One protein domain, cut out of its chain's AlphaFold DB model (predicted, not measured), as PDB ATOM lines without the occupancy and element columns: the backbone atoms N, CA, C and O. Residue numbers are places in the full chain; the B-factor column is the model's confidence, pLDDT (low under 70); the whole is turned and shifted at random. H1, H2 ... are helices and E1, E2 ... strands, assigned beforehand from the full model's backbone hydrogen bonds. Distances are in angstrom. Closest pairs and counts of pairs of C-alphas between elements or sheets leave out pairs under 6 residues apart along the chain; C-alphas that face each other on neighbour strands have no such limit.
ATOM      1  N   LEU A  44      34.378  25.456  17.175       80.62
ATOM      2  CA  LEU A  44      33.800  24.128  17.431       80.62
ATOM      3  C   LEU A  44      32.456  24.291  18.147       80.62
ATOM      4  O   LEU A  44      32.405  24.636  19.328       80.62
ATOM      5  N   PHE A  45      31.372  24.053  17.421       89.06
ATOM      6  CA  PHE A  45      30.014  24.126  17.933       89.06
ATOM      7  C   PHE A  45      29.527  22.724  18.325       89.06
ATOM      8  O   PHE A  45      29.575  21.780  17.532       89.06
ATOM      9  N   CYS A  46      29.056  22.581  19.562       91.31
ATOM     10  CA  CYS A  46      28.429  21.348  20.045       91.31
ATOM     11  C   CYS A  46      27.101  21.137  19.335       91.31
ATOM     12  O   CYS A  46      26.389  22.118  19.159       91.31
ATOM     13  N   CYS A  47      26.741  19.899  18.995       93.19
ATOM     14  CA  CYS A  47      25.545  19.592  18.202       93.19
ATOM     15  C   CYS A  47      25.608  20.037  16.734       93.19
ATOM     16  O   CYS A  47      24.569  20.136  16.083       93.19
ATOM     17  N   TYR A  48      26.802  20.306  16.200       92.38
ATOM     18  CA  TYR A  48      26.981  20.740  14.816       92.38
ATOM     19  C   TYR A  48      28.061  19.938  14.099       92.38
ATOM     20  O   TYR A  48      28.962  19.354  14.708       92.38
ATOM     21  N   ASP A  49      27.958  19.954  12.772       92.94
ATOM     22  CA  ASP A  49      28.974  19.463  11.852       92.94
ATOM     23  C   ASP A  49      30.040  20.549  11.657       92.94
ATOM     24  O   ASP A  49      29.802  21.590  11.045       92.94
ATOM     25  N   ASN A  50      31.229  20.314  12.205       90.25
ATOM     26  CA  ASN A  50      32.331  21.269  12.212       90.25
ATOM     27  C   ASN A  50      33.375  20.903  11.158       90.25
ATOM     28  O   ASN A  50      33.782  19.746  11.033       90.25
ATOM     29  N   HIS A  51      33.869  21.903  10.432       89.88
ATOM     30  CA  HIS A  51      34.893  21.695   9.415       89.88
ATOM     31  C   HIS A  51      36.296  21.868  10.017       89.88
ATOM     32  O   HIS A  51      36.810  22.979  10.124       89.88
ATOM     33  N   ILE A  52      36.920  20.758  10.427       87.38
ATOM     34  CA  ILE A  52      38.216  20.745  11.142       87.38
ATOM     35  C   ILE A  52      39.414  20.346  10.254       87.38
ATOM     36  O   ILE A  52      40.482  19.977  10.758       87.38
ATOM     37  N   GLY A  53      39.236  20.399   8.930       86.88
ATOM     38  CA  GLY A  53      40.193  19.898   7.940       86.88
ATOM     39  C   GLY A  53      39.884  18.451   7.547       86.88
ATOM     40  O   GLY A  53      38.760  18.157   7.151       86.88
ATOM     41  N   SER A  54      40.868  17.551   7.647       87.38
ATOM     42  CA  SER A  54      40.642  16.117   7.406       87.38
ATOM     43  C   SER A  54      39.773  15.509   8.507       87.38
ATOM     44  O   SER A  54      40.059  15.697   9.693       87.38
ATOM     45  N   CYS A  55      38.720  14.791   8.109       93.62
ATOM     46  CA  CYS A  55      37.855  14.037   9.013       93.62
ATOM     47  C   CYS A  55      37.378  12.734   8.356       93.62
ATOM     48  O   CYS A  55      36.291  12.661   7.775       93.62
ATOM     49  N   ILE A  56      38.210  11.694   8.399       94.50
ATOM     50  CA  ILE A  56      37.896  10.395   7.793       94.50
ATOM     51  C   ILE A  56      37.385   9.425   8.878       94.50
ATOM     52  O   ILE A  56      38.145   9.110   9.802       94.50
ATOM     53  N   PRO A  57      36.134   8.924   8.773       94.62
ATOM     54  CA  PRO A  57      35.569   7.979   9.739       94.62
ATOM     55  C   PRO A  57      36.440   6.731   9.924       94.62
ATOM     56  O   PRO A  57      36.969   6.189   8.953       94.62
ATOM     57  N   GLY A  58      36.583   6.269  11.168       93.38
ATOM     58  CA  GLY A  58      37.340   5.055  11.509       93.38
ATOM     59  C   GLY A  58      38.868   5.179  11.420       93.38
ATOM     60  O   GLY A  58      39.573   4.187  11.583       93.38
ATOM     61  N   THR A  59      39.399   6.375  11.163       95.38
ATOM     62  CA  THR A  59      40.847   6.637  11.126       95.38
ATOM     63  C   THR A  59      41.307   7.442  12.346       95.38
ATOM     64  O   THR A  59      40.520   7.778  13.230       95.38
ATOM     65  N   LYS A  60      42.592   7.826  12.392       95.38
ATOM     66  CA  LYS A  60      43.124   8.731  13.429       95.38
ATOM     67  C   LYS A  60      42.394  10.082  13.482       95.38
ATOM     68  O   LYS A  60      42.371  10.703  14.543       95.38
ATOM     69  N   ASP A  61      41.786  10.515  12.379       94.62
ATOM     70  CA  ASP A  61      41.001  11.749  12.336       94.62
ATOM     71  C   ASP A  61      39.713  11.655  13.168       94.62
ATOM     72  O   ASP A  61      39.304  12.642  13.776       94.62
ATOM     73  N   ASP A  62      39.111  10.466  13.252       95.44
ATOM     74  CA  ASP A  62      37.910  10.218  14.054       95.44
ATOM     75  C   ASP A  62      38.212  10.374  15.550       95.44
ATOM     76  O   ASP A  62      37.559  11.139  16.256       95.44
ATOM     77  N   HIS A  63      39.317   9.774  16.006       95.88
ATOM     78  CA  HIS A  63      39.823   9.957  17.369       95.88
ATOM     79  C   HIS A  63      40.205  11.411  17.669       95.88
ATOM     80  O   HIS A  63      40.005  11.895  18.785       95.88
ATOM     81  N   LYS A  64      40.756  12.129  16.682       93.88
ATOM     82  CA  LYS A  64      41.052  13.561  16.806       93.88
ATOM     83  C   LYS A  64      39.764  14.373  16.973       93.88
ATOM     84  O   LYS A  64      39.729  15.241  17.844       93.88
ATOM     85  N   CYS A  65      38.732  14.093  16.177       94.69
ATOM     86  CA  CYS A  65      37.416  14.719  16.300       94.69
ATOM     87  C   CYS A  65      36.814  14.471  17.691       94.69
ATOM     88  O   CYS A  65      36.476  15.426  18.391       94.69
ATOM     89  N   ASP A  66      36.791  13.213  18.141       95.88
ATOM     90  CA  ASP A  66      36.312  12.840  19.473       95.88
ATOM     91  C   ASP A  66      37.056  13.592  20.585       95.88
ATOM     92  O   ASP A  66      36.444  14.225  21.450       95.88
ATOM     93  N   PHE A  67      38.389  13.608  20.528       94.50
ATOM     94  CA  PHE A  67      39.218  14.316  21.497       94.50
ATOM     95  C   PHE A  67      38.951  15.828  21.515       94.50
ATOM     96  O   PHE A  67      38.917  16.434  22.588       94.50
ATOM     97  N   MET A  68      38.751  16.453  20.349       91.69
ATOM     98  CA  MET A  68      38.411  17.875  20.259       91.69
ATOM     99  C   MET A  68      37.039  18.162  20.872       91.69
ATOM    100  O   MET A  68      36.931  19.068  21.697       91.69
ATOM    101  N   CYS A  69      36.022  17.359  20.554       93.88
ATOM    102  CA  CYS A  69      34.671  17.519  21.092       93.88
ATOM    103  C   CYS A  69      34.548  17.121  22.579       93.88
ATOM    104  O   CYS A  69      33.616  17.539  23.260       93.88
ATOM    105  N   LYS A  70      35.477  16.337  23.141       94.19
ATOM    106  CA  LYS A  70      35.533  16.074  24.595       94.19
ATOM    107  C   LYS A  70      36.004  17.279  25.406       94.19
ATOM    108  O   LYS A  70      35.779  17.334  26.617       94.19
ATOM    109  N   LYS A  71      36.638  18.268  24.773       89.50
ATOM    110  CA  LYS A  71      36.964  19.532  25.442       89.50
ATOM    111  C   LYS A  71      35.681  20.329  25.703       89.50
ATOM    112  O   LYS A  71      34.662  20.148  25.034       89.50
ATOM    113  N   LYS A  72      35.709  21.209  26.708       81.75
ATOM    114  CA  LYS A  72      34.595  22.140  26.936       81.75
ATOM    115  C   LYS A  72      34.443  23.064  25.711       81.75
ATOM    116  O   LYS A  72      35.471  23.473  25.174       81.75
ATOM    117  N   PRO A  73      33.209  23.396  25.279       83.62
ATOM    118  CA  PRO A  73      31.951  23.214  26.015       83.62
ATOM    119  C   PRO A  73      31.194  21.888  25.804       83.62
ATOM    120  O   PRO A  73      30.226  21.671  26.524       83.62
ATOM    121  N   CYS A  74      31.587  20.995  24.886       88.06
ATOM    122  CA  CYS A  74      30.716  19.865  24.517       88.06
ATOM    123  C   CYS A  74      30.835  18.658  25.456       88.06
ATOM    124  O   CYS A  74      29.824  18.086  25.850       88.06
ATOM    125  N   SER A  75      32.057  18.267  25.835       89.50
ATOM    126  CA  SER A  75      32.362  17.187  26.798       89.50
ATOM    127  C   SER A  75      31.884  15.766  26.458       89.50
ATOM    128  O   SER A  75      32.368  14.816  27.069       89.50
ATOM    129  N   LYS A  76      30.997  15.588  25.476       94.31
ATOM    130  CA  LYS A  76      30.430  14.289  25.078       94.31
ATOM    131  C   LYS A  76      31.229  13.569  23.995       94.31
ATOM    132  O   LYS A  76      31.024  12.379  23.785       94.31
ATOM    133  N   GLY A  77      32.165  14.268  23.353       94.38
ATOM    134  CA  GLY A  77      32.917  13.730  22.225       94.38
ATOM    135  C   GLY A  77      32.205  13.929  20.897       94.38
ATOM    136  O   GLY A  77      31.317  14.774  20.771       94.38
ATOM    137  N   GLY A  78      32.662  13.209  19.885       95.62
ATOM    138  CA  GLY A  78      32.228  13.397  18.508       95.62
ATOM    139  C   GLY A  78      32.815  12.347  17.581       95.62
ATOM    140  O   GLY A  78      33.592  11.502  18.011       95.62
ATOM    141  N   HIS A  79      32.429  12.398  16.312       96.94
ATOM    142  CA  HIS A  79      32.925  11.484  15.286       96.94
ATOM    143  C   HIS A  79      32.982  12.177  13.927       96.94
ATOM    144  O   HIS A  79      32.284  13.162  13.668       96.94
ATOM    145  N   CYS A  80      33.811  11.649  13.041       96.81
ATOM    146  CA  CYS A  80      33.844  12.061  11.656       96.81
ATOM    147  C   CYS A  80      32.645  11.500  10.896       96.81
ATOM    148  O   CYS A  80      32.279  10.331  11.012       96.81
ATOM    149  N   LYS A  81      32.069  12.340  10.045       94.62
ATOM    150  CA  LYS A  81      30.920  12.035   9.202       94.62
ATOM    151  C   LYS A  81      31.149  12.591   7.804       94.62
ATOM    152  O   LYS A  81      31.736  13.657   7.631       94.62
ATOM    153  N   ILE A  82      30.658  11.868   6.800       93.62
ATOM    154  CA  ILE A  82      30.701  12.298   5.402       93.62
ATOM    155  C   ILE A  82      29.316  12.805   4.998       93.62
ATOM    156  O   ILE A  82      28.328  12.085   5.139       93.62
ATOM    157  N   ILE A  83      29.236  14.036   4.494       90.44
ATOM    158  CA  ILE A  83      27.989  14.679   4.071       90.44
ATOM    159  C   ILE A  83      28.067  14.995   2.575       90.44
ATOM    160  O   ILE A  83      28.743  15.925   2.146       90.44
ATOM    161  N   GLY A  84      27.342  14.223   1.765       90.19
ATOM    162  CA  GLY A  84      27.319  14.386   0.309       90.19
ATOM    163  C   GLY A  84      28.526  13.768  -0.409       90.19
ATOM    164  O   GLY A  84      29.344  13.067   0.183       90.19
ATOM    165  N   ARG A  85      28.604  13.991  -1.729       86.12
ATOM    166  CA  ARG A  85      29.603  13.361  -2.623       86.12
ATOM    167  C   ARG A  85      30.685  14.313  -3.150       86.12
ATOM    168  O   ARG A  85      31.612  13.852  -3.805       86.12
ATOM    169  N   LYS A  86      30.557  15.628  -2.927       86.19
ATOM    170  CA  LYS A  86      31.499  16.642  -3.434       86.19
ATOM    171  C   LYS A  86      32.438  17.092  -2.322       86.19
ATOM    172  O   LYS A  86      31.966  17.444  -1.250       86.19
ATOM    173  N   SER A  87      33.739  17.107  -2.594       81.00
ATOM    174  CA  SER A  87      34.746  17.588  -1.644       81.00
ATOM    175  C   SER A  87      34.669  19.120  -1.460       81.00
ATOM    176  O   SER A  87      34.448  19.814  -2.457       81.00
ATOM    177  N   PRO A  88      34.877  19.656  -0.239       80.56
ATOM    178  CA  PRO A  88      35.071  18.914   1.005       80.56
ATOM    179  C   PRO A  88      33.730  18.477   1.622       80.56
ATOM    180  O   PRO A  88      32.844  19.287   1.876       80.56
ATOM    181  N   ASN A  89      33.589  17.172   1.862       90.00
ATOM    182  CA  ASN A  89      32.397  16.529   2.429       90.00
ATOM    183  C   ASN A  89      32.660  15.862   3.785       90.00
ATOM    184  O   ASN A  89      31.817  15.113   4.265       90.00
ATOM    185  N   HIS A  90      33.820  16.096   4.389       93.88
ATOM    186  CA  HIS A  90      34.241  15.466   5.636       93.88
ATOM    187  C   HIS A  90      34.073  16.444   6.800       93.88
ATOM    188  O   HIS A  90      34.694  17.504   6.814       93.88
ATOM    189  N   PHE A  91      33.253  16.082   7.783       94.56
ATOM    190  CA  PHE A  91      32.902  16.937   8.916       94.56
ATOM    191  C   PHE A  91      33.092  16.201  10.240       94.56
ATOM    192  O   PHE A  91      32.900  14.992  10.316       94.56
ATOM    193  N   CYS A  92      33.439  16.939  11.290       95.12
ATOM    194  CA  CYS A  92      33.480  16.452  12.664       95.12
ATOM    195  C   CYS A  92      32.185  16.833  13.379       95.12
ATOM    196  O   CYS A  92      31.938  18.014  13.630       95.12
ATOM    197  N   HIS A  93      31.359  15.845  13.706       95.50
ATOM    198  CA  HIS A  93      30.113  16.058  14.425       95.50
ATOM    199  C   HIS A  93      30.339  15.915  15.932       95.50
ATOM    200  O   HIS A  93      30.631  14.816  16.406       95.50
ATOM    201  N   CYS A  94      30.182  17.004  16.690       95.12
ATOM    202  CA  CYS A  94      30.222  16.949  18.154       95.12
ATOM    203  C   CYS A  94      28.847  16.596  18.721       95.12
ATOM    204  O   CYS A  94      27.851  17.223  18.360       95.12
ATOM    205  N   PHE A  95      28.797  15.651  19.657       93.38
ATOM    206  CA  PHE A  95      27.545  15.184  20.242       93.38
ATOM    207  C   PHE A  95      26.879  16.216  21.162       93.38
ATOM    208  O   PHE A  95      27.551  16.967  21.880       93.38
ATOM    209  N   CYS A  96      25.545  16.183  21.144       86.88
ATOM    210  CA  CYS A  96      24.685  16.618  22.239       86.88
ATOM    211  C   CYS A  96      24.467  15.477  23.232       86.88
ATOM    212  O   CYS A  96      23.814  15.781  24.241       86.88
TER     213      CYS A  96
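Overview. This is residues 44 to 96 of the 96 residues of an uncharacterized protein of Phaseolus vulgaris (UniProt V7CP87). With little regular structure, this small domain is a hairpin of two strands, E1 and E2, with one short helix, H1, packed on it. The unnamed stretch of residues 44 to 59 is tied to E2 by a short antiparallel pairing of residues 49 to 50 with 92 to 93. The printed part has 53 residues, 20 of them in named elements, in the order H1, E1, E2; the class is mixed. It is compact, with a radius of gyration of the C-alphas of 10.0 A, and spans 31 by 20 by 14 A.

Along the chain. E1, residues 78 to 82, and E2, residues 90 to 94, each measure 13.2 A; C-alpha 94 is at (30.222, 16.949, 18.154). H1, residues 60 to 69, measures 14.4 A from C-alpha 60 at (43.124, 8.731, 13.429).

Arrangement. The hairpin E1 and E2 is antiparallel at 152 degrees, with N 81 and O 91 at 2.8 A, within hydrogen-bond range. H1 and E1 come closest at the C-alphas of Asp 66 and Gly 78, 4.2 A apart. H1 and E2 come closest at those of Cys 69 and Cys 94, 5.4 A. In H1 every O i to N i+4 pair is within hydrogen-bond range.

Size, cuts and confidence. The farthest C-alphas, of Lys 72 and Arg 85, are 31.2 A apart. The printed part has no cut, both links are short, and no printed residue is under 70 in pLDDT.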